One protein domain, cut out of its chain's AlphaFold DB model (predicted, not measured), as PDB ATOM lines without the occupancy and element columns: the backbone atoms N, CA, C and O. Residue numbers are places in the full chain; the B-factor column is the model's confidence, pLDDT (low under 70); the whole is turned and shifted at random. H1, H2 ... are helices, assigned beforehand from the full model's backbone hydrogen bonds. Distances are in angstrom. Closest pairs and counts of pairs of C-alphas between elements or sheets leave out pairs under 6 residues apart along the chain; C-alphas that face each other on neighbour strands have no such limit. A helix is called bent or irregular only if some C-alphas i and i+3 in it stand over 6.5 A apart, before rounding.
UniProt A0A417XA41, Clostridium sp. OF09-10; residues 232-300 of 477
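Overview. This is residues 232 to 300 of the 477 residues of a protein of Clostridium sp. OF09-10 (UniProt A0A417XA41). Here is a rod of helices in which the longest, H3, runs lengthwise for 29.4 A, while H1 and H2 follow one after the other along its side. H4 folds back beside H3 and H1, making a three-helix end, while the other end is the two-helix hairpin of H2 and H3. The 69 printed residues hold four named helices, H1, H2, H3 and H4 in that order along the chain, and no named strand; the class is all helix. The whole is only just loose, close to compact, with a radius of gyration of the C-alphas of 13.5 A and spans of 44 by 18 by 16 A.

Arrangement. Start at H1, residues 232 to 238, which touches residues 272 to 279 of H3, residues 261 to 281. Their closest C-alphas, Cys 238 and Cys 275, are 5.7 A apart, and they run opposite ways at a shallow tilt of 27 degrees. Go on to H2, residues 241 to 253, which meets H1 only through their link. H2 and H3 form a helical hairpin, opposite ways at a shallow tilt of 8 degrees; H2 touches residues 264 to 272 of H3, with the closest C-alphas, Ala 244 and Ala 268, 5.2 A apart. H3 is the hub, touching three helices. Its third partner is H4, residues 285 to 296, in a second helical hairpin: the closest C-alphas, Trp 279 and Gly 291, are 6.4 A apart, the shallow tilt is 21 degrees, opposite ways, and H3 touches H4 with residues 275 to 280. H4 touches H1 with residues 291 to 295; the closest C-alphas, Gln 235 and Val 294, are 6.5 A apart, and the two run the same way at a steep tilt of 38 degrees, only just past shallow. H2 and H4 are apart. The helix packing is mostly aligned: of these four touching pairs, three are at a shallow tilt. In H1, H2 and H3 every O i to N i+4 pair is within hydrogen-bond range; in H4 it is 6 of 8.

Along the chain. Find C-alpha 232 at (42.778, -23.780, 39.621), where H1 begins; it runs to residue 238, 9.9 A. H2 runs from residue 241 to 253, 18.5 A. Find C-alpha 261 at (27.566, -48.771, 51.144); from there H3 runs 29.4 A to residue 281. H4 runs from residue 285 to C-alpha 296 at (40.831, -38.927, 36.070), 17.6 A; it is irregular, with C-alphas 286 and 289 7.7 A apart.

Size, cuts and confidence. Look for the two C-alphas farthest apart at Asn 255 and Thr 286, 44.3 A. The printed part has no cut and no long link: H1 to H2 and H3 to H4 are tight, and H2 to H3, with 7 residues between them, is short. The mean pLDDT of the printed part is 95.5, and no printed residue is under 70.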
ATOM      1  N   GLU A 232      42.397 -23.599  38.211       91.88
ATOM      2  CA  GLU A 232      42.778 -23.780  39.621       91.88
ATOM      3  C   GLU A 232      41.552 -24.005  40.525       91.88
ATOM      4  O   GLU A 232      41.549 -24.882  41.392       91.88
ATOM      5  N   GLN A 233      40.479 -23.240  40.311       91.00
ATOM      6  CA  GLN A 233      39.211 -23.409  41.025       91.00
ATOM      7  C   GLN A 233      38.606 -24.784  40.746       91.00
ATOM      8  O   GLN A 233      38.141 -25.454  41.669       91.00
ATOM      9  N   PHE A 234      38.662 -25.242  39.495       93.81
ATOM     10  CA  PHE A 234      38.191 -26.567  39.119       93.81
ATOM     11  C   PHE A 234      39.014 -27.690  39.770       93.81
ATOM     12  O   PHE A 234      38.444 -28.646  40.298       93.81
ATOM     13  N   GLN A 235      40.342 -27.550  39.842       94.88
ATOM     14  CA  GLN A 235      41.206 -28.481  40.581       94.88
ATOM     15  C   GLN A 235      40.860 -28.540  42.074       94.88
ATOM     16  O   GLN A 235      40.785 -29.632  42.647       94.88
ATOM     17  N   LYS A 236      40.617 -27.382  42.704       92.62
ATOM     18  CA  LYS A 236      40.164 -27.299  44.102       92.62
ATOM     19  C   LYS A 236      38.816 -27.993  44.285       92.62
ATOM     20  O   LYS A 236      38.679 -28.781  45.219       92.62
ATOM     21  N   ARG A 237      37.861 -27.787  43.373       92.38
ATOM     22  CA  ARG A 237      36.550 -28.455  43.398       92.38
ATOM     23  C   ARG A 237      36.686 -29.978  43.317       92.38
ATOM     24  O   ARG A 237      36.181 -30.675  44.191       92.38
ATOM     25  N   CYS A 238      37.465 -30.482  42.354       95.69
ATOM     26  CA  CYS A 238      37.717 -31.919  42.184       95.69
ATOM     27  C   CYS A 238      38.413 -32.564  43.388       95.69
ATOM     28  O   CYS A 238      38.231 -33.753  43.646       95.69
ATOM     29  N   SER A 239      39.171 -31.787  44.172       95.12
ATOM     30  CA  SER A 239      39.794 -32.289  45.402       95.12
ATOM     31  C   SER A 239      38.785 -32.742  46.468       95.12
ATOM     32  O   SER A 239      39.176 -33.478  47.374       95.12
ATOM     33  N   GLY A 240      37.496 -32.394  46.326       94.69
ATOM     34  CA  GLY A 240      36.405 -32.932  47.140       94.69
ATOM     35  C   GLY A 240      36.316 -34.462  47.110       94.69
ATOM     36  O   GLY A 240      35.853 -35.057  48.076       94.69
ATOM     37  N   ALA A 241      36.852 -35.131  46.084       96.88
ATOM     38  CA  ALA A 241      36.966 -36.593  46.051       96.88
ATOM     39  C   ALA A 241      37.723 -37.178  47.261       96.88
ATOM     40  O   ALA A 241      37.418 -38.281  47.712       96.88
ATOM     41  N   LYS A 242      38.654 -36.414  47.851       97.06
ATOM     42  CA  LYS A 242      39.353 -36.801  49.087       97.06
ATOM     43  C   LYS A 242      38.398 -36.972  50.270       97.06
ATOM     44  O   LYS A 242      38.654 -37.804  51.132       97.06
ATOM     45  N   ALA A 243      37.293 -36.224  50.308       97.44
ATOM     46  CA  ALA A 243      36.250 -36.402  51.313       97.44
ATOM     47  C   ALA A 243      35.558 -37.766  51.157       97.44
ATOM     48  O   ALA A 243      35.337 -38.456  52.147       97.44
ATOM     49  N   ALA A 244      35.273 -38.195  49.920       97.62
ATOM     50  CA  ALA A 244      34.701 -39.519  49.659       97.62
ATOM     51  C   ALA A 244      35.675 -40.637  50.049       97.62
ATOM     52  O   ALA A 244      35.276 -41.623  50.667       97.62
ATOM     53  N   GLU A 245      36.963 -40.471  49.749       97.38
ATOM     54  CA  GLU A 245      37.997 -41.409  50.192       97.38
ATOM     55  C   GLU A 245      38.068 -41.499  51.726       97.38
ATOM     56  O   GLU A 245      38.116 -42.604  52.270       97.38
ATOM     57  N   ALA A 246      37.999 -40.361  52.424       98.06
ATOM     58  CA  ALA A 246      38.009 -40.307  53.883       98.06
ATOM     59  C   ALA A 246      36.778 -40.995  54.501       98.06
ATOM     60  O   ALA A 246      36.926 -41.779  55.435       98.06
ATOM     61  N   VAL A 247      35.571 -40.795  53.948       98.38
ATOM     62  CA  VAL A 247      34.363 -41.526  54.391       98.38
ATOM     63  C   VAL A 247      34.525 -43.031  54.185       98.38
ATOM     64  O   VAL A 247      34.214 -43.812  55.082       98.38
ATOM     65  N   ARG A 248      35.050 -43.464  53.032       98.25
ATOM     66  CA  ARG A 248      35.300 -44.888  52.769       98.25
ATOM     67  C   ARG A 248      36.264 -45.486  53.791       98.25
ATOM     68  O   ARG A 248      35.974 -46.542  54.347       98.25
ATOM     69  N   LYS A 249      37.400 -44.827  54.035       98.25
ATOM     70  CA  LYS A 249      38.403 -45.259  55.021       98.25
ATOM     71  C   LYS A 249      37.810 -45.331  56.424       98.25
ATOM     72  O   LYS A 249      37.998 -46.335  57.105       98.25
ATOM     73  N   PHE A 250      37.048 -44.311  56.811       98.44
ATOM     74  CA  PHE A 250      36.321 -44.270  58.073       98.44
ATOM     75  C   PHE A 250      35.382 -45.475  58.221       98.44
ATOM     76  O   PHE A 250      35.531 -46.251  59.162       98.44
ATOM     77  N   LEU A 251      34.491 -45.708  57.257       98.50
ATOM     78  CA  LEU A 251      33.550 -46.830  57.297       98.50
ATOM     79  C   LEU A 251      34.245 -48.197  57.327       98.50
ATOM     80  O   LEU A 251      33.777 -49.103  58.009       98.50
ATOM     81  N   ILE A 252      35.363 -48.363  56.613       98.38
ATOM     82  CA  ILE A 252      36.177 -49.586  56.695       98.38
ATOM     83  C   ILE A 252      36.748 -49.748  58.109       98.38
ATOM     84  O   ILE A 252      36.679 -50.839  58.665       98.38
ATOM     85  N   SER A 253      37.268 -48.674  58.711       97.56
ATOM     86  CA  SER A 253      37.832 -48.713  60.067       97.56
ATOM     87  C   SER A 253      36.794 -49.008  61.156       97.56
ATOM     88  O   SER A 253      37.130 -49.621  62.166       97.56
ATOM     89  N   GLU A 254      35.533 -48.638  60.923       97.50
ATOM     90  CA  GLU A 254      34.397 -48.952  61.796       97.50
ATOM     91  C   GLU A 254      33.744 -50.311  61.474       97.50
ATOM     92  O   GLU A 254      32.738 -50.666  62.079       97.50
ATOM     93  N   ASN A 255      34.290 -51.085  60.525       98.00
ATOM     94  CA  ASN A 255      33.684 -52.320  60.001       98.00
ATOM     95  C   ASN A 255      32.236 -52.136  59.499       98.00
ATOM     96  O   ASN A 255      31.441 -53.069  59.523       98.00
ATOM     97  N   ALA A 256      31.905 -50.940  59.014       97.88
ATOM     98  CA  ALA A 256      30.555 -50.527  58.640       97.88
ATOM     99  C   ALA A 256      30.391 -50.291  57.126       97.88
ATOM    100  O   ALA A 256      29.323 -49.898  56.665       97.88
ATOM    101  N   PHE A 257      31.436 -50.516  56.319       98.19
ATOM    102  CA  PHE A 257      31.409 -50.198  54.885       98.19
ATOM    103  C   PHE A 257      30.312 -50.933  54.112       98.19
ATOM    104  O   PHE A 257      29.640 -50.312  53.296       98.19
ATOM    105  N   SER A 258      30.107 -52.228  54.376       97.88
ATOM    106  CA  SER A 258      29.040 -52.989  53.715       97.88
ATOM    107  C   SER A 258      27.659 -52.469  54.106       97.88
ATOM    108  O   SER A 258      26.784 -52.340  53.253       97.88
ATOM    109  N   ASP A 259      27.472 -52.144  55.385       97.25
ATOM    110  CA  ASP A 259      26.179 -51.712  55.895       97.25
ATOM    111  C   ASP A 259      25.799 -50.340  55.345       97.25
ATOM    112  O   ASP A 259      24.647 -50.154  54.972       97.25
ATOM    113  N   TYR A 260      26.759 -49.418  55.231       97.88
ATOM    114  CA  TYR A 260      26.568 -48.032  54.784       97.88
ATOM    115  C   TYR A 260      26.974 -47.799  53.320       97.88
ATOM    116  O   TYR A 260      27.221 -46.660  52.914       97.88
ATOM    117  N   TYR A 261      27.079 -48.865  52.520       97.88
ATOM    118  CA  TYR A 261      27.566 -48.771  51.144       97.88
ATOM    119  C   TYR A 261      26.714 -47.828  50.286       97.88
ATOM    120  O   TYR A 261      27.271 -47.029  49.538       97.88
ATOM    121  N   GLU A 262      25.387 -47.875  50.420       98.00
ATOM    122  CA  GLU A 262      24.471 -47.036  49.638       98.00
ATOM    123  C   GLU A 262      24.622 -45.547  49.985       98.00
ATOM    124  O   GLU A 262      24.767 -44.711  49.091       98.00
ATOM    125  N   GLU A 263      24.665 -45.196  51.274       97.75
ATOM    126  CA  GLU A 263      24.884 -43.819  51.729       97.75
ATOM    127  C   GLU A 263      26.257 -43.305  51.298       97.75
ATOM    128  O   GLU A 263      26.371 -42.180  50.813       97.75
ATOM    129  N   TYR A 264      27.295 -44.137  51.421       98.06
ATOM    130  CA  TYR A 264      28.630 -43.820  50.923       98.06
ATOM    131  C   TYR A 264      28.639 -43.605  49.406       98.06
ATOM    132  O   TYR A 264      29.209 -42.624  48.921       98.06
ATOM    133  N   LYS A 265      28.020 -44.510  48.642       97.12
ATOM    134  CA  LYS A 265      28.005 -44.438  47.181       97.12
ATOM    135  C   LYS A 265      27.307 -43.163  46.733       97.12
ATOM    136  O   LYS A 265      27.868 -42.416  45.937       97.12
ATOM    137  N   ARG A 266      26.157 -42.850  47.324       96.25
ATOM    138  CA  ARG A 266      25.424 -41.611  47.064       96.25
ATOM    139  C   ARG A 266      26.208 -40.364  47.481       96.25
ATOM    140  O   ARG A 266      26.251 -39.404  46.716       96.25
ATOM    141  N   PHE A 267      26.882 -40.384  48.633       97.19
ATOM    142  CA  PHE A 267      27.798 -39.318  49.054       97.19
ATOM    143  C   PHE A 267      28.874 -39.050  47.992       97.19
ATOM    144  O   PHE A 267      29.100 -37.897  47.616       97.19
ATOM    145  N   ALA A 268      29.534 -40.108  47.507       97.75
ATOM    146  CA  ALA A 268      30.610 -40.015  46.525       97.75
ATOM    147  C   ALA A 268      30.087 -39.551  45.158       97.75
ATOM    148  O   ALA A 268      30.670 -38.653  44.548       97.75
ATOM    149  N   ASP A 269      28.951 -40.096  44.724       96.44
ATOM    150  CA  ASP A 269      28.294 -39.754  43.464       96.44
ATOM    151  C   ASP A 269      27.899 -38.279  43.416       96.44
ATOM    152  O   ASP A 269      28.180 -37.609  42.429       96.44
ATOM    153  N   LEU A 270      27.352 -37.716  44.498       95.12
ATOM    154  CA  LEU A 270      27.024 -36.288  44.556       95.12
ATOM    155  C   LEU A 270      28.255 -35.381  44.396       95.12
ATOM    156  O   LEU A 270      28.123 -34.264  43.901       95.12
ATOM    157  N   ILE A 271      29.444 -35.811  44.837       96.81
ATOM    158  CA  ILE A 271      30.693 -35.056  44.617       96.81
ATOM    159  C   ILE A 271      31.126 -35.188  43.158       96.81
ATOM    160  O   ILE A 271      31.444 -34.191  42.510       96.81
ATOM    161  N   LEU A 272      31.127 -36.411  42.629       97.81
ATOM    162  CA  LEU A 272      31.527 -36.680  41.256       97.81
ATOM    163  C   LEU A 272      30.619 -35.976  40.241       97.81
ATOM    164  O   LEU A 272      31.123 -35.344  39.316       97.81
ATOM    165  N   TRP A 273      29.301 -36.042  40.417       96.56
ATOM    166  CA  TRP A 273      28.336 -35.404  39.519       96.56
ATOM    167  C   TRP A 273      28.506 -33.894  39.494       96.56
ATOM    168  O   TRP A 273      28.460 -33.291  38.426       96.56
ATOM    169  N   ASP A 274      28.779 -33.277  40.643       94.88
ATOM    170  CA  ASP A 274      29.105 -31.857  40.696       94.88
ATOM    171  C   ASP A 274      30.424 -31.543  39.967       94.88
ATOM    172  O   ASP A 274      30.486 -30.578  39.203       94.88
ATOM    173  N   CYS A 275      31.454 -32.384  40.113       96.69
ATOM    174  CA  CYS A 275      32.713 -32.224  39.382       96.69
ATOM    175  C   CYS A 275      32.512 -32.357  37.863       96.69
ATOM    176  O   CYS A 275      33.015 -31.528  37.108       96.69
ATOM    177  N   VAL A 276      31.750 -33.355  37.406       96.88
ATOM    178  CA  VAL A 276      31.429 -33.580  35.984       96.88
ATOM    179  C   VAL A 276      30.563 -32.449  35.427       96.88
ATOM    180  O   VAL A 276      30.819 -31.957  34.327       96.88
ATOM    181  N   HIS A 277      29.589 -31.968  36.200       94.81
ATOM    182  CA  HIS A 277      28.802 -30.796  35.840       94.81
ATOM    183  C   HIS A 277      29.679 -29.557  35.679       94.81
ATOM    184  O   HIS A 277      29.596 -28.865  34.668       94.81
ATOM    185  N   CYS A 278      30.539 -29.279  36.660       94.19
ATOM    186  CA  CYS A 278      31.445 -28.140  36.623       94.19
ATOM    187  C   CYS A 278      32.420 -28.233  35.448       94.19
ATOM    188  O   CYS A 278      32.636 -27.234  34.772       94.19
ATOM    189  N   TRP A 279      32.955 -29.420  35.169       95.12
ATOM    190  CA  TRP A 279      33.833 -29.672  34.030       95.12
ATOM    191  C   TRP A 279      33.174 -29.307  32.697       95.12
ATOM    192  O   TRP A 279      33.769 -28.604  31.886       95.12
ATOM    193  N   HIS A 280      31.934 -29.744  32.479       93.12
ATOM    194  CA  HIS A 280      31.257 -29.526  31.200       93.12
ATOM    195  C   HIS A 280      30.611 -28.141  31.097       93.12
ATOM    196  O   HIS A 280      30.701 -27.481  30.064       93.12
ATOM    197  N   LYS A 281      29.948 -27.667  32.155       91.50
ATOM    198  CA  LYS A 281      29.102 -26.462  32.099       91.50
ATOM    199  C   LYS A 281      29.771 -25.189  32.617       91.50
ATOM    200  O   LYS A 281      29.300 -24.116  32.264       91.50
ATOM    201  N   LYS A 282      30.823 -25.281  33.442       91.50
ATOM    202  CA  LYS A 282      31.417 -24.107  34.116       91.50
ATOM    203  C   LYS A 282      32.894 -23.883  33.825       91.50
ATOM    204  O   LYS A 282      33.342 -22.744  33.871       91.50
ATOM    205  N   LEU A 283      33.668 -24.935  33.580       92.88
ATOM    206  CA  LEU A 283      35.080 -24.802  33.251       92.88
ATOM    207  C   LEU A 283      35.217 -24.131  31.884       92.88
ATOM    208  O   LEU A 283      34.553 -24.521  30.921       92.88
ATOM    209  N   ASP A 284      36.092 -23.131  31.818       89.44
ATOM    210  CA  ASP A 284      36.475 -22.487  30.564       89.44
ATOM    211  C   ASP A 284      36.840 -23.546  29.505       89.44
ATOM    212  O   ASP A 284      37.632 -24.460  29.760       89.44
ATOM    213  N   PHE A 285      36.231 -23.422  28.319       87.12
ATOM    214  CA  PHE A 285      36.347 -24.379  27.216       87.12
ATOM    215  C   PHE A 285      37.808 -24.693  26.856       87.12
ATOM    216  O   PHE A 285      38.127 -25.832  26.517       87.12
ATOM    217  N   THR A 286      38.706 -23.714  26.992       89.88
ATOM    218  CA  THR A 286      40.138 -23.872  26.697       89.88
ATOM    219  C   THR A 286      40.841 -24.896  27.587       89.88
ATOM    220  O   THR A 286      41.834 -25.470  27.151       89.88
ATOM    221  N   TYR A 287      40.311 -25.172  28.783       92.12
ATOM    222  CA  TYR A 287      40.887 -26.105  29.755       92.12
ATOM    223  C   TYR A 287      40.106 -27.412  29.889       92.12
ATOM    224  O   TYR A 287      40.397 -28.199  30.790       92.12
ATOM    225  N   ARG A 288      39.081 -27.673  29.067       89.50
ATOM    226  CA  ARG A 288      38.239 -28.871  29.251       89.50
ATOM    227  C   ARG A 288      39.026 -30.168  29.146       89.50
ATOM    228  O   ARG A 288      38.783 -31.092  29.919       89.50
ATOM    229  N   LYS A 289      40.013 -30.230  28.261       90.56
ATOM    230  CA  LYS A 289      40.833 -31.430  28.086       90.56
ATOM    231  C   LYS A 289      41.724 -31.713  29.290       90.56
ATOM    232  O   LYS A 289      41.744 -32.831  29.807       90.56
ATOM    233  N   GLU A 290      42.420 -30.699  29.785       93.12
ATOM    234  CA  GLU A 290      43.206 -30.749  31.016       93.12
ATOM    235  C   GLU A 290      42.297 -31.026  32.217       93.12
ATOM    236  O   GLU A 290      42.628 -31.832  33.084       93.12
ATOM    237  N   GLY A 291      41.106 -30.427  32.238       94.88
ATOM    238  CA  GLY A 291      40.068 -30.662  33.235       94.88
ATOM    239  C   GLY A 291      39.616 -32.122  33.282       94.88
ATOM    240  O   GLY A 291      39.466 -32.684  34.365       94.88
ATOM    241  N   TYR A 292      39.492 -32.793  32.136       94.75
ATOM    242  CA  TYR A 292      39.182 -34.221  32.119       94.75
ATOM    243  C   TYR A 292      40.301 -35.052  32.770       94.75
ATOM    244  O   TYR A 292      40.029 -35.988  33.524       94.75
ATOM    245  N   GLN A 293      41.570 -34.676  32.569       93.62
ATOM    246  CA  GLN A 293      42.693 -35.321  33.265       93.62
ATOM    247  C   GLN A 293      42.665 -35.060  34.777       93.62
ATOM    248  O   GLN A 293      43.011 -35.941  35.566       93.62
ATOM    249  N   VAL A 294      42.198 -33.884  35.206       96.12
ATOM    250  CA  VAL A 294      41.964 -33.596  36.627       96.12
ATOM    251  C   VAL A 294      40.882 -34.515  37.203       96.12
ATOM    252  O   VAL A 294      41.087 -35.035  38.298       96.12
ATOM    253  N   LEU A 295      39.781 -34.783  36.488       96.94
ATOM    254  CA  LEU A 295      38.777 -35.767  36.924       96.94
ATOM    255  C   LEU A 295      39.398 -37.161  37.081       96.94
ATOM    256  O   LEU A 295      39.255 -37.780  38.136       96.94
ATOM    257  N   LYS A 296      40.151 -37.619  36.072       95.19
ATOM    258  CA  LYS A 296      40.831 -38.927  36.070       95.19
ATOM    259  C   LYS A 296      41.859 -39.109  37.187       95.19
ATOM    260  O   LYS A 296      42.172 -40.238  37.547       95.19
ATOM    261  N   LYS A 297      42.394 -38.021  37.750       95.50
ATOM    262  CA  LYS A 297      43.277 -38.090  38.924       95.50
ATOM    263  C   LYS A 297      42.551 -38.621  40.167       95.50
ATOM    264  O   LYS A 297      43.204 -39.170  41.051       95.50
ATOM    265  N   TYR A 298      41.239 -38.415  40.256       96.12
ATOM    266  CA  TYR A 298      40.447 -38.702  41.452       96.12
ATOM    267  C   TYR A 298      39.399 -39.800  41.258       96.12
ATOM    268  O   TYR A 298      39.015 -40.442  42.233       96.12
ATOM    269  N   TRP A 299      38.938 -40.016  40.028       97.50
ATOM    270  CA  TRP A 299      37.826 -40.909  39.716       97.50
ATOM    271  C   TRP A 299      38.181 -41.857  38.572       97.50
ATOM    272  O   TRP A 299      38.969 -41.508  37.690       97.50
ATOM    273  N   SER A 300      37.590 -43.055  38.578       96.38
ATOM    274  CA  SER A 300      37.789 -44.031  37.504       96.38
ATOM    275  C   SER A 300      37.153 -43.563  36.191       96.38
ATOM    276  O   SER A 300      36.202 -42.775  36.186       96.38
TER     277      SER A 300